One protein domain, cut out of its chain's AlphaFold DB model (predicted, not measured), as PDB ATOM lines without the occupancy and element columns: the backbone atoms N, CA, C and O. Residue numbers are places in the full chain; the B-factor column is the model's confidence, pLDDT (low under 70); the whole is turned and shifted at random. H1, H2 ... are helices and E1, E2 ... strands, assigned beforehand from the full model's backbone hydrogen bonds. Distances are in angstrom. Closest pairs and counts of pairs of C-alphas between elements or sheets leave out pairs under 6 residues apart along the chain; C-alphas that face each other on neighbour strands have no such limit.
ATOM      1  N   ASP A   8      59.311 -76.637 -10.492       96.38
ATOM      2  CA  ASP A   8      59.538 -77.499  -9.336       96.38
ATOM      3  C   ASP A   8      60.386 -78.699  -9.762       96.38
ATOM      4  O   ASP A   8      60.198 -79.256 -10.854       96.38
ATOM      5  N   ALA A   9      61.281 -79.138  -8.880       97.50
ATOM      6  CA  ALA A   9      62.088 -80.328  -9.087       97.50
ATOM      7  C   ALA A   9      62.024 -81.255  -7.868       97.50
ATOM      8  O   ALA A   9      62.066 -80.816  -6.719       97.50
ATOM      9  N   PHE A  10      61.943 -82.559  -8.130       98.06
ATOM     10  CA  PHE A  10      61.835 -83.593  -7.101       98.06
ATOM     11  C   PHE A  10      62.742 -84.768  -7.435       98.06
ATOM     12  O   PHE A  10      62.867 -85.141  -8.600       98.06
ATOM     13  N   MET A  11      63.327 -85.402  -6.424       98.56
ATOM     14  CA  MET A  11      64.191 -86.568  -6.590       98.56
ATOM     15  C   MET A  11      63.684 -87.763  -5.783       98.56
ATOM     16  O   MET A  11      63.283 -87.621  -4.633       98.56
ATOM     17  N   GLN A  12      63.740 -88.958  -6.362       98.50
ATOM     18  CA  GLN A  12      63.511 -90.227  -5.675       98.50
ATOM     19  C   GLN A  12      64.769 -91.080  -5.751       98.50
ATOM     20  O   GLN A  12      65.388 -91.183  -6.807       98.50
ATOM     21  N   ILE A  13      65.109 -91.733  -4.646       98.19
ATOM     22  CA  ILE A  13      66.164 -92.742  -4.586       98.19
ATOM     23  C   ILE A  13      65.480 -94.046  -4.204       98.19
ATOM     24  O   ILE A  13      64.846 -94.118  -3.152       98.19
ATOM     25  N   LEU A  14      65.541 -95.038  -5.091       97.69
ATOM     26  CA  LEU A  14      64.686 -96.227  -5.012       97.69
ATOM     27  C   LEU A  14      65.421 -97.475  -4.511       97.69
ATOM     28  O   LEU A  14      64.769 -98.417  -4.066       97.69
ATOM     29  N   ASP A  15      66.752 -97.484  -4.551       96.44
ATOM     30  CA  ASP A  15      67.558 -98.635  -4.140       96.44
ATOM     31  C   ASP A  15      68.920 -98.198  -3.572       96.44
ATOM     32  O   ASP A  15      69.737 -97.724  -4.352       96.44
ATOM     33  N   PRO A  16      69.180 -98.315  -2.254       96.88
ATOM     34  CA  PRO A  16      68.155 -98.471  -1.227       96.88
ATOM     35  C   PRO A  16      67.211 -97.260  -1.226       96.88
ATOM     36  O   PRO A  16      67.597 -96.153  -1.603       96.88
ATOM     37  N   VAL A  17      65.970 -97.461  -0.781       97.69
ATOM     38  CA  VAL A  17      65.009 -96.358  -0.662       97.69
ATOM     39  C   VAL A  17      65.522 -95.333   0.349       97.69
ATOM     40  O   VAL A  17      65.777 -95.679   1.504       97.69
ATOM     41  N   VAL A  18      65.625 -94.072  -0.072       98.00
ATOM     42  CA  VAL A  18      65.912 -92.936   0.814       98.00
ATOM     43  C   VAL A  18      64.687 -92.037   0.865       98.00
ATOM     44  O   VAL A  18      64.194 -91.590  -0.168       98.00
ATOM     45  N   GLU A  19      64.195 -91.779   2.073       98.38
ATOM     46  CA  GLU A  19      63.008 -90.954   2.289       98.38
ATOM     47  C   GLU A  19      63.396 -89.474   2.361       98.38
ATOM     48  O   GLU A  19      64.206 -89.095   3.202       98.38
ATOM     49  N   GLY A  20      62.829 -88.652   1.480       98.00
ATOM     50  CA  GLY A  20      62.919 -87.193   1.541       98.00
ATOM     51  C   GLY A  20      61.707 -86.539   2.198       98.00
ATOM     52  O   GLY A  20      60.728 -87.202   2.551       98.00
ATOM     53  N   GLU A  21      61.764 -85.215   2.321       97.94
ATOM     54  CA  GLU A  21      60.611 -84.390   2.674       97.94
ATOM     55  C   GLU A  21      60.239 -83.436   1.532       97.94
ATOM     56  O   GLU A  21      61.088 -82.811   0.899       97.94
ATOM     57  N   THR A  22      58.934 -83.292   1.295       97.25
ATOM     58  CA  THR A  22      58.377 -82.270   0.405       97.25
ATOM     59  C   THR A  22      56.980 -81.862   0.864       97.25
ATOM     60  O   THR A  22      56.254 -82.637   1.505       97.25
ATOM     61  N   ILE A  23      56.595 -80.626   0.543       96.25
ATOM     62  CA  ILE A  23      55.233 -80.124   0.759       96.25
ATOM     63  C   ILE A  23      54.258 -80.557  -0.344       96.25
ATOM     64  O   ILE A  23      53.041 -80.487  -0.143       96.25
ATOM     65  N   ASP A  24      54.766 -81.014  -1.491       95.69
ATOM     66  CA  ASP A  24      53.935 -81.466  -2.599       95.69
ATOM     67  C   ASP A  24      53.240 -82.789  -2.256       95.69
ATOM     68  O   ASP A  24      53.877 -83.767  -1.877       95.69
ATOM     69  N   LYS A  25      51.911 -82.839  -2.393       95.62
ATOM     70  CA  LYS A  25      51.125 -84.012  -1.979       95.62
ATOM     71  C   LYS A  25      51.450 -85.263  -2.795       95.62
ATOM     72  O   LYS A  25      51.546 -86.338  -2.213       95.62
ATOM     73  N   GLU A  26      51.610 -85.123  -4.110       95.12
ATOM     74  CA  GLU A  26      51.870 -86.253  -5.005       95.12
ATOM     75  C   GLU A  26      53.266 -86.831  -4.749       95.12
ATOM     76  O   GLU A  26      53.453 -88.047  -4.679       95.12
ATOM     77  N   PHE A  27      54.257 -85.958  -4.573       96.44
ATOM     78  CA  PHE A  27      55.639 -86.368  -4.345       96.44
ATOM     79  C   PHE A  27      55.917 -86.793  -2.899       96.44
ATOM     80  O   PHE A  27      56.791 -87.632  -2.671       96.44
ATOM     81  N   LYS A  28      55.123 -86.321  -1.933       97.06
ATOM     82  CA  LYS A  28      55.184 -86.768  -0.538       97.06
ATOM     83  C   LYS A  28      54.826 -88.243  -0.382       97.06
ATOM     84  O   LYS A  28      55.502 -88.954   0.356       97.06
ATOM     85  N   GLU A  29      53.811 -88.734  -1.096       97.06
ATOM     86  CA  GLU A  29      53.454 -90.164  -1.093       97.06
ATOM     87  C   GLU A  29      54.581 -91.039  -1.653       97.06
ATOM     88  O   GLU A  29      54.788 -92.168  -1.207       97.06
ATOM     89  N   LYS A  30      55.357 -90.485  -2.588       97.25
ATOM     90  CA  LYS A  30      56.524 -91.133  -3.191       97.25
ATOM     91  C   LYS A  30      57.812 -90.927  -2.382       97.25
ATOM     92  O   LYS A  30      58.876 -91.317  -2.854       97.25
ATOM     93  N   LYS A  31      57.722 -90.317  -1.190       97.94
ATOM     94  CA  LYS A  31      58.853 -90.001  -0.296       97.94
ATOM     95  C   LYS A  31      59.980 -89.242  -1.003       97.94
ATOM     96  O   LYS A  31      61.157 -89.489  -0.747       97.94
ATOM     97  N   ALA A  32      59.618 -88.372  -1.942       98.25
ATOM     98  CA  ALA A  32      60.591 -87.656  -2.744       98.25
ATOM     99  C   ALA A  32      61.264 -86.529  -1.951       98.25
ATOM    100  O   ALA A  32      60.698 -85.973  -1.011       98.25
ATOM    101  N   ILE A  33      62.467 -86.188  -2.390       98.44
ATOM    102  CA  ILE A  33      63.278 -85.074  -1.921       98.44
ATOM    103  C   ILE A  33      62.966 -83.864  -2.797       98.44
ATOM    104  O   ILE A  33      63.022 -83.962  -4.024       98.44
ATOM    105  N   GLU A  34      62.660 -82.725  -2.187       97.81
ATOM    106  CA  GLU A  34      62.482 -81.464  -2.908       97.81
ATOM    107  C   GLU A  34      63.836 -80.853  -3.293       97.81
ATOM    108  O   GLU A  34      64.746 -80.743  -2.466       97.81
ATOM    109  N   ILE A  35      63.981 -80.474  -4.565       98.19
ATOM    110  CA  ILE A  35      65.244 -80.020  -5.150       98.19
ATOM    111  C   ILE A  35      65.162 -78.524  -5.444       98.19
ATOM    112  O   ILE A  35      64.288 -78.065  -6.174       98.19
ATOM    113  N   LEU A  36      66.103 -77.766  -4.882       96.81
ATOM    114  CA  LEU A  36      66.224 -76.317  -5.059       96.81
ATOM    115  C   LEU A  36      66.948 -75.967  -6.360       96.81
ATOM    116  O   LEU A  36      66.607 -74.988  -7.019       96.81
ATOM    117  N   SER A  37      67.966 -76.750  -6.714       97.00
ATOM    118  CA  SER A  37      68.756 -76.559  -7.927       97.00
ATOM    119  C   SER A  37      69.257 -77.904  -8.454       97.00
ATOM    120  O   SER A  37      69.431 -78.859  -7.693       97.00
ATOM    121  N   PHE A  38      69.476 -77.983  -9.766       97.12
ATOM    122  CA  PHE A  38      70.046 -79.152 -10.424       97.12
ATOM    123  C   PHE A  38      71.052 -78.727 -11.487       97.12
ATOM    124  O   PHE A  38      70.764 -77.874 -12.327       97.12
ATOM    125  N   GLU A  39      72.203 -79.388 -11.492       95.81
ATOM    126  CA  GLU A  39      73.243 -79.223 -12.498       95.81
ATOM    127  C   GLU A  39      73.752 -80.586 -12.964       95.81
ATOM    128  O   GLU A  39      73.874 -81.528 -12.184       95.81
ATOM    129  N   PHE A  40      74.101 -80.688 -14.243       93.62
ATOM    130  CA  PHE A  40      74.612 -81.909 -14.860       93.62
ATOM    131  C   PHE A  40      75.876 -81.596 -15.660       93.62
ATOM    132  O   PHE A  40      75.904 -80.627 -16.419       93.62
ATOM    133  N   GLY A  41      76.912 -82.425 -15.532       90.38
ATOM    134  CA  GLY A  41      78.163 -82.209 -16.252       90.38
ATOM    135  C   GLY A  41      79.144 -83.372 -16.162       90.38
ATOM    136  O   GLY A  41      78.886 -84.411 -15.550       90.38
ATOM    137  N   ASP A  42      80.307 -83.201 -16.787       86.81
ATOM    138  CA  ASP A  42      81.435 -84.096 -16.545       86.81
ATOM    139  C   ASP A  42      82.232 -83.630 -15.311       86.81
ATOM    140  O   ASP A  42      82.233 -82.454 -14.933       86.81
ATOM    141  N   GLN A  43      82.908 -84.572 -14.648       79.94
ATOM    142  CA  GLN A  43      83.714 -84.258 -13.470       79.94
ATOM    143  C   GLN A  43      84.887 -83.322 -13.804       79.94
ATOM    144  O   GLN A  43      85.368 -82.628 -12.914       79.94
ATOM    145  N   ILE A 146      78.814 -86.584 -13.543       96.19
ATOM    146  CA  ILE A 146      78.231 -86.198 -12.272       96.19
ATOM    147  C   ILE A 146      77.008 -85.314 -12.472       96.19
ATOM    148  O   ILE A 146      76.854 -84.633 -13.485       96.19
ATOM    149  N   PHE A 147      76.134 -85.331 -11.482       97.06
ATOM    150  CA  PHE A 147      75.122 -84.306 -11.320       97.06
ATOM    151  C   PHE A 147      75.167 -83.788  -9.891       97.06
ATOM    152  O   PHE A 147      75.587 -84.494  -8.968       97.06
ATOM    153  N   ARG A 148      74.767 -82.537  -9.721       97.56
ATOM    154  CA  ARG A 148      74.728 -81.838  -8.446       97.56
ATOM    155  C   ARG A 148      73.302 -81.402  -8.179       97.56
ATOM    156  O   ARG A 148      72.612 -80.959  -9.096       97.56
ATOM    157  N   ILE A 149      72.879 -81.560  -6.936       98.12
ATOM    158  CA  ILE A 149      71.614 -81.030  -6.452       98.12
ATOM    159  C   ILE A 149      71.853 -80.162  -5.231       98.12
ATOM    160  O   ILE A 149      72.701 -80.495  -4.399       98.12
ATOM    161  N   ASP A 150      71.031 -79.131  -5.101       98.31
ATOM    162  CA  ASP A 150      70.876 -78.408  -3.849       98.31
ATOM    163  C   ASP A 150      69.515 -78.747  -3.248       98.31
ATOM    164  O   ASP A 150      68.502 -78.781  -3.950       98.31
ATOM    165  N   LYS A 151      69.471 -78.986  -1.940       98.19
ATOM    166  CA  LYS A 151      68.238 -79.270  -1.190       98.19
ATOM    167  C   LYS A 151      68.269 -78.621   0.188       98.19
ATOM    168  O   LYS A 151      69.312 -78.155   0.638       98.19
ATOM    169  N   LYS A 152      67.134 -78.581   0.886       98.25
ATOM    170  CA  LYS A 152      67.110 -78.253   2.324       98.25
ATOM    171  C   LYS A 152      67.439 -79.488   3.154       98.25
ATOM    172  O   LYS A 152      67.166 -80.600   2.716       98.25
ATOM    173  N   LEU A 153      68.018 -79.295   4.336       98.25
ATOM    174  CA  LEU A 153      68.227 -80.366   5.316       98.25
ATOM    175  C   LEU A 153      66.882 -81.047   5.648       98.25
ATOM    176  O   LEU A 153      65.942 -80.352   6.032       98.25
ATOM    177  N   ASP A 154      66.788 -82.371   5.492       98.19
ATOM    178  CA  ASP A 154      65.547 -83.148   5.666       98.19
ATOM    179  C   ASP A 154      65.827 -84.612   6.096       98.19
ATOM    180  O   ASP A 154      66.943 -84.956   6.497       98.19
ATOM    181  N   LEU A 155      64.825 -85.499   6.010       98.38
ATOM    182  CA  LEU A 155      64.956 -86.927   6.354       98.38
ATOM    183  C   LEU A 155      65.980 -87.695   5.509       98.38
ATOM    184  O   LEU A 155      66.530 -88.694   5.979       98.38
ATOM    185  N   SER A 156      66.275 -87.230   4.296       98.50
ATOM    186  CA  SER A 156      67.248 -87.877   3.415       98.50
ATOM    187  C   SER A 156      68.687 -87.503   3.773       98.50
ATOM    188  O   SER A 156      69.626 -88.188   3.371       98.50
ATOM    189  N   SER A 157      68.890 -86.455   4.574       98.44
ATOM    190  CA  SER A 157      70.219 -85.938   4.898       98.44
ATOM    191  C   SER A 157      71.119 -86.952   5.622       98.44
ATOM    192  O   SER A 157      72.240 -87.170   5.154       98.44
ATOM    193  N   PRO A 158      70.680 -87.647   6.697       98.25
ATOM    194  CA  PRO A 158      71.523 -88.639   7.367       98.25
ATOM    195  C   PRO A 158      72.001 -89.805   6.477       98.25
ATOM    196  O   PRO A 158      73.206 -90.070   6.484       98.25
ATOM    197  N   PRO A 159      71.144 -90.508   5.701       97.94
ATOM    198  CA  PRO A 159      71.618 -91.593   4.836       97.94
ATOM    199  C   PRO A 159      72.511 -91.094   3.691       97.94
ATOM    200  O   PRO A 159      73.488 -91.760   3.350       97.94
ATOM    201  N   LEU A 160      72.251 -89.904   3.136       97.69
ATOM    202  CA  LEU A 160      73.108 -89.323   2.096       97.69
ATOM    203  C   LEU A 160      74.494 -88.952   2.649       97.69
ATOM    204  O   LEU A 160      75.515 -89.261   2.031       97.69
ATOM    205  N   PHE A 161      74.554 -88.370   3.848       97.50
ATOM    206  CA  PHE A 161      75.819 -88.107   4.531       97.50
ATOM    207  C   PHE A 161      76.583 -89.403   4.848       97.50
ATOM    208  O   PHE A 161      77.790 -89.490   4.614       97.50
ATOM    209  N   HIS A 162      75.890 -90.447   5.313       95.81
ATOM    210  CA  HIS A 162      76.494 -91.756   5.568       95.81
ATOM    211  C   HIS A 162      77.116 -92.374   4.303       95.81
ATOM    212  O   HIS A 162      78.267 -92.826   4.328       95.81
ATOM    213  N   ALA A 163      76.393 -92.347   3.181       94.94
ATOM    214  CA  ALA A 163      76.883 -92.857   1.903       94.94
ATOM    215  C   ALA A 163      78.087 -92.048   1.376       94.94
ATOM    216  O   ALA A 163      79.039 -92.621   0.829       94.94
ATOM    217  N   TYR A 164      78.108 -90.727   1.601       95.19
ATOM    218  CA  TYR A 164      79.281 -89.889   1.333       95.19
ATOM    219  C   TYR A 164      80.495 -90.324   2.166       95.19
ATOM    220  O   TYR A 164      81.565 -90.592   1.607       95.19
ATOM    221  N   CYS A 165      80.335 -90.463   3.487       93.31
ATOM    222  CA  CYS A 165      81.413 -90.908   4.369       93.31
ATOM    223  C   CYS A 165      81.958 -92.277   3.941       93.31
ATOM    224  O   CYS A 165      83.174 -92.432   3.798       93.31
ATOM    225  N   SER A 166      81.071 -93.227   3.639       91.12
ATOM    226  CA  SER A 166      81.428 -94.572   3.171       91.12
ATOM    227  C   SER A 166      82.233 -94.542   1.868       91.12
ATOM    228  O   SER A 166      83.208 -95.275   1.710       91.12
ATOM    229  N   THR A 167      81.892 -93.634   0.949       88.38
ATOM    230  CA  THR A 167      82.645 -93.435  -0.300       88.38
ATOM    231  C   THR A 167      84.024 -92.811  -0.054       88.38
ATOM    232  O   THR A 167      84.992 -93.155  -0.740       88.38
ATOM    233  N   SER A 168      84.142 -91.914   0.929       82.12
ATOM    234  CA  SER A 168      85.388 -91.201   1.243       82.12
ATOM    235  C   SER A 168      86.460 -92.091   1.892       82.12
ATOM    236  O   SER A 168      87.652 -91.903   1.644       82.12
ATOM    237  N   MET A 169      86.050 -93.095   2.677       81.88
ATOM    238  CA  MET A 169      86.955 -93.916   3.495       81.88
ATOM    239  C   MET A 169      87.664 -95.050   2.735       81.88
ATOM    240  O   MET A 169      88.522 -95.712   3.308       81.88
ATOM    241  N   GLN A 170      87.381 -95.239   1.439       61.09
ATOM    242  CA  GLN A 170      88.132 -96.116   0.520       61.09
ATOM    243  C   GLN A 170      88.447 -97.541   1.024       61.09
ATOM    244  O   GLN A 170      89.433 -98.146   0.595       61.09
ATOM    245  N   GLU A 171      87.591 -98.157   1.840       58.75
ATOM    246  CA  GLU A 171      87.588 -99.618   1.917       58.75
ATOM    247  C   GLU A 171      86.959-100.138   0.619       58.75
ATOM    248  O   GLU A 171      85.743-100.141   0.438       58.75
ATOM    249  N   GLN A 172      87.825-100.503  -0.332       56.22
ATOM    250  CA  GLN A 172      87.534-100.725  -1.758       56.22
ATOM    251  C   GLN A 172      86.384-101.697  -2.075       56.22
ATOM    252  O   GLN A 172      85.959-101.768  -3.225       56.22
ATOM    253  N   ASN A 173      85.853-102.416  -1.088       62.56
ATOM    254  CA  ASN A 173      84.905-103.504  -1.294       62.56
ATOM    255  C   ASN A 173      83.469-103.202  -0.842       62.56
ATOM    256  O   ASN A 173      82.613-104.065  -1.020       62.56
ATOM    257  N   LYS A 174      83.171-102.027  -0.264       78.44
ATOM    258  CA  LYS A 174      81.813-101.741   0.239       78.44
ATOM    259  C   LYS A 174      81.380-100.281   0.077       78.44
ATOM    260  O   LYS A 174      80.860 -99.672   1.005       78.44
ATOM    261  N   VAL A 175      81.609 -99.715  -1.106       81.38
ATOM    262  CA  VAL A 175      81.049 -98.397  -1.443       81.38
ATOM    263  C   VAL A 175      79.538 -98.543  -1.579       81.38
ATOM    264  O   VAL A 175      79.078 -99.325  -2.407       81.38
ATOM    265  N   GLU A 176      78.790 -97.802  -0.765       88.81
ATOM    266  CA  GLU A 176      77.333 -97.739  -0.843       88.81
ATOM    267  C   GLU A 176      76.929 -97.115  -2.187       88.81
ATOM    268  O   GLU A 176      77.367 -96.014  -2.537       88.81
ATOM    269  N   THR A 177      76.169 -97.870  -2.980       94.12
ATOM    270  CA  THR A 177      75.655 -97.444  -4.282       94.12
ATOM    271  C   THR A 177      74.152 -97.300  -4.217       94.12
ATOM    272  O   THR A 177      73.471 -98.089  -3.565       94.12
ATOM    273  N   PHE A 178      73.649 -96.299  -4.929       96.62
ATOM    274  CA  PHE A 178      72.233 -96.132  -5.174       96.62
ATOM    275  C   PHE A 178      71.914 -96.689  -6.564       96.62
ATOM    276  O   PHE A 178      72.330 -96.113  -7.571       96.62
ATOM    277  N   GLY A 179      71.227 -97.826  -6.627       96.19
ATOM    278  CA  GLY A 179      70.926 -98.541  -7.866       96.19
ATOM    279  C   GLY A 179      70.125 -97.696  -8.856       96.19
ATOM    280  O   GLY A 179      70.454 -97.675 -10.043       96.19
ATOM    281  N   GLU A 180      69.138 -96.939  -8.368       97.81
ATOM    282  CA  GLU A 180      68.264 -96.098  -9.192       97.81
ATOM    283  C   GLU A 180      67.928 -94.771  -8.496       97.81
ATOM    284  O   GLU A 180      67.449 -94.743  -7.357       97.81
ATOM    285  N   VAL A 181      68.163 -93.666  -9.209       98.44
ATOM    286  CA  VAL A 181      67.800 -92.305  -8.798       98.44
ATOM    287  C   VAL A 181      66.998 -91.654  -9.917       98.44
ATOM    288  O   VAL A 181      67.467 -91.587 -11.051       98.44
ATOM    289  N   LYS A 182      65.805 -91.150  -9.601       98.44
ATOM    290  CA  LYS A 182      64.930 -90.456 -10.552       98.44
ATOM    291  C   LYS A 182      64.796 -88.999 -10.184       98.44
ATOM    292  O   LYS A 182      64.510 -88.690  -9.032       98.44
ATOM    293  N   LEU A 183      64.955 -88.122 -11.158       98.31
ATOM    294  CA  LEU A 183      64.755 -86.690 -11.011       98.31
ATOM    295  C   LEU A 183      63.605 -86.256 -11.909       98.31
ATOM    296  O   LEU A 183      63.603 -86.582 -13.092       98.31
ATOM    297  N   PHE A 184      62.649 -85.524 -11.359       97.81
ATOM    298  CA  PHE A 184      61.428 -85.104 -12.033       97.81
ATOM    299  C   PHE A 184      61.341 -83.584 -12.030       97.81
ATOM    300  O   PHE A 184      61.538 -82.965 -10.987       97.81
ATOM    301  N   PHE A 185      60.986 -83.003 -13.172       97.00
ATOM    302  CA  PHE A 185      60.724 -81.577 -13.319       97.00
ATOM    303  C   PHE A 185      59.278 -81.349 -13.736       97.00
ATOM    304  O   PHE A 185      58.755 -82.001 -14.651       97.00
ATOM    305  N   ARG A 186      58.643 -80.391 -13.069       94.88
ATOM    306  CA  ARG A 186      57.247 -80.019 -13.278       94.88
ATOM    307  C   ARG A 186      57.131 -78.501 -13.298       94.88
ATOM    308  O   ARG A 186      57.825 -77.813 -12.561       94.88
ATOM    309  N   GLU A 187      56.263 -77.959 -14.140       92.25
ATOM    310  CA  GLU A 187      55.931 -76.534 -14.063       92.25
ATOM    311  C   GLU A 187      55.107 -76.264 -12.797       92.25
ATOM    312  O   GLU A 187      54.233 -77.061 -12.446       92.25
ATOM    313  N   LEU A 188      55.352 -75.145 -12.112       88.31
ATOM    314  CA  LEU A 188      54.583 -74.788 -10.921       88.31
ATOM    315  C   LEU A 188      53.098 -74.623 -11.284       88.31
ATOM    316  O   LEU A 188      52.733 -73.813 -12.135       88.31
ATOM    317  N   GLY A 189      52.233 -75.393 -10.624       84.38
ATOM    318  CA  GLY A 189      50.795 -75.435 -10.918       84.38
ATOM    319  C   GLY A 189      50.416 -76.266 -12.152       84.38
ATOM    320  O   GLY A 189      49.227 -76.416 -12.435       84.38
ATOM    321  N   GLY A 190      51.396 -76.830 -12.861       82.56
ATOM    322  CA  GLY A 190      51.186 -77.816 -13.915       82.56
ATOM    323  C   GLY A 190      50.777 -79.178 -13.348       82.56
ATOM    324  O   GLY A 190      51.136 -79.542 -12.230       82.56
ATOM    325  N   ILE A 191      50.014 -79.946 -14.129       78.94
ATOM    326  CA  ILE A 191      49.477 -81.254 -13.707       78.94
ATOM    327  C   ILE A 191      50.469 -82.396 -14.004       78.94
ATOM    328  O   ILE A 191      50.351 -83.475 -13.433       78.94
ATOM    329  N   GLY A 192      51.453 -82.184 -14.884       89.56
ATOM    330  CA  GLY A 192      52.305 -83.256 -15.400       89.56
ATOM    331  C   GLY A 192      53.798 -82.955 -15.341       89.56
ATOM    332  O   GLY A 192      54.230 -81.820 -15.540       89.56
ATOM    333  N   ILE A 193      54.580 -84.010 -15.113       94.12
ATOM    334  CA  ILE A 193      56.035 -84.015 -15.293       94.12
ATOM    335  C   ILE A 193      56.330 -83.765 -16.776       94.12
ATOM    336  O   ILE A 193      55.786 -84.459 -17.634       94.12
ATOM    337  N   PHE A 194      57.186 -82.789 -17.079       94.44
ATOM    338  CA  PHE A 194      57.593 -82.500 -18.460       94.44
ATOM    339  C   PHE A 194      58.993 -83.028 -18.783       94.44
ATOM    340  O   PHE A 194      59.316 -83.227 -19.952       94.44
ATOM    341  N   LEU A 195      59.825 -83.279 -17.768       95.94
ATOM    342  CA  LEU A 195      61.180 -83.799 -17.931       95.94
ATOM    343  C   LEU A 195      61.536 -84.720 -16.761       95.94
ATOM    344  O   LEU A 195      61.263 -84.404 -15.605       95.94
ATOM    345  N   GLN A 196      62.166 -85.847 -17.071       97.00
ATOM    346  CA  GLN A 196      62.647 -86.824 -16.102       97.00
ATOM    347  C   GLN A 196      64.049 -87.295 -16.480       97.00
ATOM    348  O   GLN A 196      64.324 -87.542 -17.656       97.00
ATOM    349  N   TYR A 197      64.908 -87.465 -15.478       98.06
ATOM    350  CA  TYR A 197      66.171 -88.185 -15.611       98.06
ATOM    351  C   TYR A 197      66.156 -89.428 -14.734       98.06
ATOM    352  O   TYR A 197      65.863 -89.338 -13.545       98.06
ATOM    353  N   ASP A 198      66.532 -90.561 -15.315       98.00
ATOM    354  CA  ASP A 198      66.741 -91.824 -14.619       98.00
ATOM    355  C   ASP A 198      68.235 -92.143 -14.616       98.00
ATOM    356  O   ASP A 198      68.815 -92.490 -15.649       98.00
ATOM    357  N   PHE A 199      68.863 -92.024 -13.452       97.81
ATOM    358  CA  PHE A 199      70.267 -92.348 -13.233       97.81
ATOM    359  C   PHE A 199      70.398 -93.731 -12.596       97.81
ATOM    360  O   PHE A 199      69.618 -94.090 -11.711       97.81
ATOM    361  N   LYS A 200      71.414 -94.493 -13.013       97.69
ATOM    362  CA  LYS A 200      71.723 -95.805 -12.427       97.69
ATOM    363  C   LYS A 200      73.129 -95.869 -11.855       97.69
ATOM    364  O   LYS A 200      74.054 -95.254 -12.401       97.69
ATOM    365  N   GLU A 201      73.275 -96.686 -10.812       96.19
ATOM    366  CA  GLU A 201      74.547 -96.959 -10.131       96.19
ATOM    367  C   GLU A 201      75.209 -95.675  -9.604       96.19
ATOM    368  O   GLU A 201      76.394 -95.391  -9.819       96.19
ATOM    369  N   CYS A 202      74.399 -94.860  -8.932       96.62
ATOM    370  CA  CYS A 202      74.775 -93.579  -8.368       96.62
ATOM    371  C   CYS A 202      75.639 -93.744  -7.106       96.62
ATOM    372  O   CYS A 202      75.436 -94.637  -6.289       96.62
ATOM    373  N   LYS A 203      76.605 -92.846  -6.916       95.62
ATOM    374  CA  LYS A 203      77.497 -92.767  -5.746       95.62
ATOM    375  C   LYS A 203      77.658 -91.316  -5.338       95.62
ATOM    376  O   LYS A 203      77.858 -90.479  -6.215       95.62
ATOM    377  N   ILE A 204      77.670 -91.018  -4.044       95.31
ATOM    378  CA  ILE A 204      77.901 -89.644  -3.580       95.31
ATOM    379  C   ILE A 204      79.401 -89.354  -3.555       95.31
ATOM    380  O   ILE A 204      80.192 -90.058  -2.931       95.31
ATOM    381  N   ARG A 205      79.799 -88.306  -4.273       93.81
ATOM    382  CA  ARG A 205      81.183 -87.836  -4.412       93.81
ATOM    383  C   ARG A 205      81.476 -86.583  -3.608       93.81
ATOM    384  O   ARG A 205      82.629 -86.376  -3.249       93.81
ATOM    385  N   GLY A 206      80.455 -85.777  -3.350       94.38
ATOM    386  CA  GLY A 206      80.563 -84.535  -2.602       94.38
ATOM    387  C   GLY A 206      79.319 -84.322  -1.761       94.38
ATOM    388  O   GLY A 206      78.216 -84.667  -2.189       94.38
ATOM    389  N   TYR A 207      79.527 -83.776  -0.573       97.06
ATOM    390  CA  TYR A 207      78.479 -83.379   0.351       97.06
ATOM    391  C   TYR A 207      78.954 -82.107   1.052       97.06
ATOM    392  O   TYR A 207      79.994 -82.115   1.717       97.06
ATOM    393  N   GLU A 208      78.209 -81.022   0.886       97.12
ATOM    394  CA  GLU A 208      78.481 -79.733   1.514       97.12
ATOM    395  C   GLU A 208      77.235 -79.279   2.268       97.12
ATOM    396  O   GLU A 208      76.122 -79.382   1.758       97.12
ATOM    397  N   LEU A 209      77.421 -78.790   3.494       97.94
ATOM    398  CA  LEU A 209      76.354 -78.242   4.324       97.94
ATOM    399  C   LEU A 209      76.552 -76.730   4.425       97.94
ATOM    400  O   LEU A 209      77.587 -76.264   4.906       97.94
ATOM    401  N   HIS A 210      75.549 -75.973   3.999       97.12
ATOM    402  CA  HIS A 210      75.558 -74.519   3.982       97.12
ATOM    403  C   HIS A 210      74.598 -73.978   5.042       97.12
ATOM    404  O   HIS A 210      73.408 -74.299   5.078       97.12
ATOM    405  N   THR A 211      75.126 -73.127   5.917       97.00
ATOM    406  CA  THR A 211      74.359 -72.443   6.960       97.00
ATOM    407  C   THR A 211      74.349 -70.948   6.677       97.00
ATOM    408  O   THR A 211      75.406 -70.315   6.671       97.00
ATOM    409  N   GLU A 212      73.165 -70.380   6.482       94.88
ATOM    410  CA  GLU A 212      72.961 -68.944   6.279       94.88
ATOM    411  C   GLU A 212      72.249 -68.351   7.497       94.88
ATOM    412  O   GLU A 212      71.369 -68.993   8.067       94.88
ATOM    413  N   ALA A 213      72.611 -67.127   7.895       94.31
ATOM    414  CA  ALA A 213      72.068 -66.491   9.099       94.31
ATOM    415  C   ALA A 213      70.546 -66.250   9.031       94.31
ATOM    416  O   ALA A 213      69.878 -66.306  10.060       94.31
ATOM    417  N   ASP A 214      70.014 -66.023   7.826       94.19
ATOM    418  CA  ASP A 214      68.607 -65.670   7.599       94.19
ATOM    419  C   ASP A 214      67.744 -66.861   7.137       94.19
ATOM    420  O   ASP A 214      66.531 -66.726   6.967       94.19
ATOM    421  N   SER A 215      68.343 -68.040   6.933       92.69
ATOM    422  CA  SER A 215      67.606 -69.237   6.520       92.69
ATOM    423  C   SER A 215      67.148 -70.031   7.739       92.69
ATOM    424  O   SER A 215      67.942 -70.380   8.608       92.69
ATOM    425  N   ILE A 216      65.860 -70.379   7.775       93.75
ATOM    426  CA  ILE A 216      65.272 -71.196   8.852       93.75
ATOM    427  C   ILE A 216      65.896 -72.601   8.878       93.75
ATOM    428  O   ILE A 216      66.067 -73.185   9.947       93.75
ATOM    429  N   LEU A 217      66.242 -73.139   7.704       95.44
ATOM    430  CA  LEU A 217      66.852 -74.459   7.547       95.44
ATOM    431  C   LEU A 217      68.143 -74.367   6.720       95.44
ATOM    432  O   LEU A 217      68.149 -73.662   5.701       95.44
ATOM    433  N   PRO A 218      69.214 -75.088   7.100       97.56
ATOM    434  CA  PRO A 218      70.407 -75.226   6.270       97.56
ATOM    435  C   PRO A 218      70.081 -75.793   4.882       97.56
ATOM    436  O   PRO A 218      69.115 -76.549   4.721       97.56
ATOM    437  N   SER A 219      70.891 -75.442   3.886       97.81
ATOM    438  CA  SER A 219      70.896 -76.109   2.582       97.81
ATOM    439  C   SER A 219      72.069 -77.075   2.477       97.81
ATOM    440  O   SER A 219      73.084 -76.935   3.155       97.81
ATOM    441  N   GLU A 220      71.917 -78.075   1.628       98.25
ATOM    442  CA  GLU A 220      72.925 -79.080   1.342       98.25
ATOM    443  C   GLU A 220      73.168 -79.129  -0.156       98.25
ATOM    444  O   GLU A 220      72.206 -79.134  -0.925       98.25
ATOM    445  N   THR A 221      74.434 -79.240  -0.540       98.06
ATOM    446  CA  THR A 221      74.859 -79.494  -1.915       98.06
ATOM    447  C   THR A 221      75.382 -80.919  -1.996       98.06
ATOM    448  O   THR A 221      76.350 -81.280  -1.321       98.06
ATOM    449  N   ILE A 222      74.754 -81.751  -2.826       97.75
ATOM    450  CA  ILE A 222      75.099 -83.170  -2.958       97.75
ATOM    451  C   ILE A 222      75.502 -83.449  -4.397       97.75
ATOM    452  O   ILE A 222      74.757 -83.187  -5.339       97.75
ATOM    453  N   THR A 223      76.699 -84.004  -4.569       97.00
ATOM    454  CA  THR A 223      77.240 -84.365  -5.882       97.00
ATOM    455  C   THR A 223      77.228 -85.873  -6.049       97.00
ATOM    456  O   THR A 223      77.898 -86.590  -5.301       97.00
ATOM    457  N   PHE A 224      76.528 -86.356  -7.066       96.88
ATOM    458  CA  PHE A 224      76.453 -87.763  -7.433       96.88
ATOM    459  C   PHE A 224      77.322 -88.048  -8.654       96.88
ATOM    460  O   PHE A 224      77.356 -87.250  -9.580       96.88
ATOM    461  N   SER A 225      77.972 -89.209  -8.699       95.25
ATOM    462  CA  SER A 225      78.473 -89.819  -9.938       95.25
ATOM    463  C   SER A 225      77.633 -91.030 -10.300       95.25
ATOM    464  O   SER A 225      77.256 -91.758  -9.388       95.25
ATOM    465  N   PHE A 226      77.416 -91.298 -11.583       96.12
ATOM    466  CA  PHE A 226      76.561 -92.389 -12.071       96.12
ATOM    467  C   PHE A 226      77.206 -93.112 -13.264       96.12
ATOM    468  O   PHE A 226      78.183 -92.622 -13.836       96.12
ATOM    469  N   LEU A 227      76.679 -94.288 -13.629       95.12
ATOM    470  CA  LEU A 227      77.182 -95.078 -14.767       95.12
ATOM    471  C   LEU A 227      76.337 -94.933 -16.030       95.12
ATOM    472  O   LEU A 227      76.875 -94.981 -17.131       95.12
ATOM    473  N   SER A 228      75.031 -94.730 -15.889       96.44
ATOM    474  CA  SER A 228      74.131 -94.528 -17.026       96.44
ATOM    475  C   SER A 228      73.052 -93.510 -16.686       96.44
ATOM    476  O   SER A 228      72.706 -93.350 -15.512       96.44
ATOM    477  N   CYS A 229      72.535 -92.833 -17.706       97.75
ATOM    478  CA  CYS A 229      71.455 -91.863 -17.571       97.75
ATOM    479  C   CYS A 229      70.479 -92.003 -18.740       97.75
ATOM    480  O   CYS A 229      70.909 -92.120 -19.888       97.75
ATOM    481  N   THR A 230      69.179 -91.972 -18.456       97.38
ATOM    482  CA  THR A 230      68.115 -91.834 -19.459       97.38
ATOM    483  C   THR A 230      67.355 -90.544 -19.208       97.38
ATOM    484  O   THR A 230      66.885 -90.311 -18.101       97.38
ATOM    485  N   MET A 231      67.229 -89.711 -20.232       97.25
ATOM    486  CA  MET A 231      66.420 -88.502 -20.215       97.25
ATOM    487  C   MET A 231      65.121 -88.764 -20.968       97.25
ATOM    488  O   MET A 231      65.135 -89.190 -22.125       97.25
ATOM    489  N   THR A 232      64.007 -88.458 -20.318       96.06
ATOM    490  CA  THR A 232      62.668 -88.585 -20.878       96.06
ATOM    491  C   THR A 232      61.981 -87.227 -20.838       96.06
ATOM    492  O   THR A 232      61.873 -86.610 -19.781       96.06
ATOM    493  N   TYR A 233      61.547 -86.745 -21.998       95.56
ATOM    494  CA  TYR A 233      60.887 -85.458 -22.179       95.56
ATOM    495  C   TYR A 233      59.475 -85.665 -22.729       95.56
ATOM    496  O   TYR A 233      59.274 -86.428 -23.680       95.56
ATOM    497  N   TRP A 234      58.511 -84.960 -22.139       93.94
ATOM    498  CA  TRP A 234      57.120 -84.909 -22.576       93.94
ATOM    499  C   TRP A 234      56.852 -83.514 -23.148       93.94
ATOM    500  O   TRP A 234      56.613 -82.579 -22.376       93.94
ATOM    501  N   PRO A 235      56.902 -83.341 -24.482       91.88
ATOM    502  CA  PRO A 235      56.588 -82.059 -25.090       91.88
ATOM    503  C   PRO A 235      55.158 -81.652 -24.732       91.88
ATOM    504  O   PRO A 235      54.216 -82.434 -24.888       91.88
ATOM    505  N   GLN A 236      54.998 -80.423 -24.253       85.75
ATOM    506  CA  GLN A 236      53.681 -79.861 -23.999       85.75
ATOM    507  C   GLN A 236      53.169 -79.167 -25.261       85.75
ATOM    508  O   GLN A 236      53.840 -78.312 -25.839       85.75
ATOM    509  N   THR A 237      51.962 -79.522 -25.690       83.88
ATOM    510  CA  THR A 237      51.251 -78.769 -26.731       83.88
ATOM    511  C   THR A 237      50.624 -77.499 -26.148       83.88
ATOM    512  O   THR A 237      50.415 -77.401 -24.942       83.88
ATOM    513  N   GLU A 238      50.206 -76.549 -26.995       82.06
ATOM    514  CA  GLU A 238      49.460 -75.345 -26.563       82.06
ATOM    515  C   GLU A 238      48.187 -75.665 -25.756       82.06
ATOM    516  O   GLU A 238      47.669 -74.821 -25.028       82.06
ATOM    517  N   ARG A 239      47.664 -76.889 -25.893       79.56
ATOM    518  CA  ARG A 239      46.475 -77.375 -25.181       79.56
ATOM    519  C   ARG A 239      46.807 -78.096 -23.870       79.56
ATOM    520  O   ARG A 239      45.892 -78.615 -23.240       79.56
ATOM    521  N   GLY A 240      48.083 -78.185 -23.491       70.75
ATOM    522  CA  GLY A 240      48.545 -78.943 -22.324       70.75
ATOM    523  C   GLY A 240      48.457 -80.464 -22.488       70.75
ATOM    524  O   GLY A 240      48.567 -81.196 -21.509       70.75
ATOM    525  N   VAL A 241      48.236 -80.963 -23.712       70.62
ATOM    526  CA  VAL A 241      48.260 -82.403 -24.014       70.62
ATOM    527  C   VAL A 241      49.707 -82.812 -24.282       70.62
ATOM    528  O   VAL A 241      50.392 -82.121 -25.039       70.62
ATOM    529  N   ALA A 242      50.157 -83.906 -23.667       73.69
ATOM    530  CA  ALA A 242      51.489 -84.462 -23.889       73.69
ATOM    531  C   ALA A 242      51.595 -85.083 -25.297       73.69
ATOM    532  O   ALA A 242      50.770 -85.919 -25.669       73.69
ATOM    533  N   ASP A 243      52.598 -84.652 -26.068       75.44
ATOM    534  CA  ASP A 243      52.991 -85.220 -27.373       75.44
ATOM    535  C   ASP A 243      53.729 -86.576 -27.176       75.44
ATOM    536  O   ASP A 243      53.904 -86.995 -26.021       75.44
ATOM    537  N   PRO A 244      54.161 -87.329 -28.221       71.69
ATOM    538  CA  PRO A 244      54.805 -88.610 -27.992       71.69
ATOM    539  C   PRO A 244      56.110 -88.418 -27.222       71.69
ATOM    540  O   PRO A 244      56.903 -87.510 -27.476       71.69
ATOM    541  N   LEU A 245      56.305 -89.330 -26.276       87.69
ATOM    542  CA  LEU A 245      57.452 -89.401 -25.393       87.69
ATOM    543  C   LEU A 245      58.762 -89.377 -26.183       87.69
ATOM    544  O   LEU A 245      59.006 -90.255 -27.013       87.69
ATOM    545  N   ILE A 246      59.640 -88.423 -25.879       92.56
ATOM    546  CA  ILE A 246      61.007 -88.434 -26.397       92.56
ATOM    547  C   ILE A 246      61.904 -88.980 -25.294       92.56
ATOM    548  O   ILE A 246      62.109 -88.316 -24.282       92.56
ATOM    549  N   SER A 247      62.451 -90.181 -25.491       95.62
ATOM    550  CA  SER A 247      63.401 -90.789 -24.556       95.62
ATOM    551  C   SER A 247      64.734 -91.099 -25.234       95.62
ATOM    552  O   SER A 247      64.790 -91.598 -26.369       95.62
ATOM    553  N   ARG A 248      65.826 -90.742 -24.556       96.75
ATOM    554  CA  ARG A 248      67.208 -90.990 -24.980       96.75
ATOM    555  C   ARG A 248      68.053 -91.307 -23.759       96.75
ATOM    556  O   ARG A 248      67.990 -90.583 -22.772       96.75
ATOM    557  N   GLY A 249      68.878 -92.342 -23.844       96.31
ATOM    558  CA  GLY A 249      69.792 -92.697 -22.767       96.31
ATOM    559  C   GLY A 249      71.190 -93.028 -23.258       96.31
ATOM    560  O   GLY A 249      71.415 -93.276 -24.444       96.31
ATOM    561  N   TRP A 250      72.133 -93.018 -22.324       97.06
ATOM    562  CA  TRP A 250      73.535 -93.315 -22.567       97.06
ATOM    563  C   TRP A 250      74.119 -94.132 -21.416       97.06
ATOM    564  O   TRP A 250      73.898 -93.816 -20.242       97.06
ATOM    565  N   ASP A 251      74.874 -95.170 -21.763       95.81
ATOM    566  CA  ASP A 251      75.720 -95.926 -20.849       95.81
ATOM    567  C   ASP A 251      77.149 -95.380 -20.952       95.81
ATOM    568  O   ASP A 251      77.821 -95.498 -21.976       95.81
ATOM    569  N   PHE A 252      77.624 -94.741 -19.886       91.62
ATOM    570  CA  PHE A 252      78.944 -94.114 -19.851       91.62
ATOM    571  C   PHE A 252      80.062 -95.109 -19.531       91.62
ATOM    572  O   PHE A 252      81.238 -94.776 -19.684       91.62
ATOM    573  N   GLN A 253      79.717 -96.323 -19.099       88.25
ATOM    574  CA  GLN A 253      80.676 -97.397 -18.892       88.25
ATOM    575  C   GLN A 253      81.027 -98.083 -20.214       88.25
ATOM    576  O   GLN A 253      82.212 -98.313 -20.468       88.25
ATOM    577  N   THR A 254      80.028 -98.410 -21.038       92.00
ATOM    578  CA  THR A 254      80.245 -99.005 -22.372       92.00
ATOM    579  C   THR A 254      80.467 -97.954 -23.456       92.00
ATOM    580  O   THR A 254      81.039 -98.266 -24.497       92.00
ATOM    581  N   ASN A 255      80.097 -96.700 -23.180       93.00
ATOM    582  CA  ASN A 255      80.095 -95.594 -24.131       93.00
ATOM    583  C   ASN A 255      79.171 -95.858 -25.334       93.00
ATOM    584  O   ASN A 255      79.528 -95.585 -26.482       93.00
ATOM    585  N   GLU A 256      77.982 -96.387 -25.053       96.00
ATOM    586  CA  GLU A 256      76.965 -96.741 -26.043       96.00
ATOM    587  C   GLU A 256      75.608 -96.105 -25.695       96.00
ATOM    588  O   GLU A 256      75.296 -95.894 -24.516       96.00
ATOM    589  N   PRO A 257      74.765 -95.791 -26.697       96.50
ATOM    590  CA  PRO A 257      73.400 -95.355 -26.438       96.50
ATOM    591  C   PRO A 257      72.585 -96.494 -25.814       96.50
ATOM    592  O   PRO A 257      72.656 -97.641 -26.255       96.50
ATOM    593  N   LEU A 258      71.751 -96.166 -24.829       93.31
ATOM    594  CA  LEU A 258      70.746 -97.100 -24.326       93.31
ATOM    595  C   LEU A 258      69.626 -97.210 -25.368       93.31
ATOM    596  O   LEU A 258      69.135 -96.190 -25.859       93.31
ATOM    597  N   GLY A 259      69.244 -98.438 -25.726       85.19
ATOM    598  CA  GLY A 259      68.117 -98.680 -26.629       85.19
ATOM    599  C   GLY A 259      66.846 -98.035 -26.072       85.19
ATOM    600  O   GLY A 259      66.483 -98.303 -24.927       85.19
TER     601      GLY A 259
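AT A GLANCE: This is residues 8 to 43 and 146 to 259 of the 260 residues of an uncharacterized protein of Planctomycetales bacterium 10988 (UniProt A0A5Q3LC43). A strongly twisted sheet folds round on itself into a small, flattened barrel, nearly closed: E1 pairs with E5, E5 with E6, E6 with E7, E7 with E4 and E4 with E3, while E2, which runs on into E3, pairs with E1. E8, E9 and E10 extend the sheet from the first part of E6 as a flap beyond this barrel, H2 packs across E6, and H1 only grazes the sheet. The printed part has 150 residues, with two named helices and ten named strands in the order E1 H1 E2 E3 E4 H2 E5 E6 E7 E8 E9 E10. The class is mostly strand, and the neighbour strands of the one branched sheet are antiparallel. The whole is compact, with a radius of gyration of the C-alphas of 16.2 A and spans of 51 by 45 by 25 A.

HOW THE PARTS SIT: E1, residues 8 to 14, has E2, residues 33 to 35, on one side and E5, residues 178 to 187, on the other side. N 11 and O 33 are 2.8 A apart, and N 10 and O 184 are 2.9 A apart, both within hydrogen-bond range. H1, residues 25 to 29, only grazes the sheet with its residues 27 to 28; its closest C-alphas to E1 are those of Phe 27 and Phe 10, 7.3 A apart. E2 runs on into E3, residues 37 to 42, across a break of 1 residue, at 80 degrees. E3 is an edge strand, antiparallel to E4, residues 146 to 152, with N 39 and O 148 at 2.9 A. The closest C-alphas of E2 and E4 are those of Ile 35 and Lys 151, 5.0 A apart. On the other side of E4 is E7, residues 219 to 226, with N 149 and O 222 at 3.0 A. E6, residues 193 to 210, bends by 110 degrees at residue 203 and has staggered neighbours. E5 is on one side of it, with N 183 and O 197 at 2.8 A; E7 and E8, residues 228 to 233, are on the other side, with N 205 and O 223 at 2.8 A and N 198 and O 230 at 2.8 A. E5 E6 E7 form a meander, each strand the antiparallel neighbour of the one before. A second meander is E8, E9, residues 246 to 251, and E10, residues 256 to 258, with N 231 and O 248 at 2.8 A and N 258 and O 249 at 2.9 A. H2, residues 157 to 168, is on the sheet at a height of 7.8 A and comes closest to E6 at Tyr 164 and Ile 204, whose C-alphas are 5.1 A apart. It runs across the strands, only just, at 61 degrees to E6 on the local plane. In H1 and H2 every O i to N i+4 pair is within hydrogen-bond range. H1 and H2 are apart.

IN THESE COORDINATES: E1 begins with C-alpha 8 at (59.538, -77.499, -9.336) and measures 19.9 A from first to last C-alpha. E4 measures 20.0 A, H2 16.5 A, E5 27.0 A and E7 22.6 A. E6, the longest strand with 18 residues, measures 29.0 A and begins with C-alpha 193 at (56.035, -84.015, -15.293). E10 ends with C-alpha 258 at (70.746, -97.100, -24.326).

THE WHOLE: The two C-alphas farthest apart are those of Glu 171 and Arg 239, at 54.0 A. Residues 44 to 145 are cut out, and C-alphas 43 and 146 are 5.9 A apart across the cut. Of the links that are printed whole, the one from E8 to E9, residues 234 to 245, is long; its C-alphas lie 18 to 29 A from the mean of the C-alphas. The mean pLDDT of the printed part is 93.0, and residues 170 to 173 are under 70.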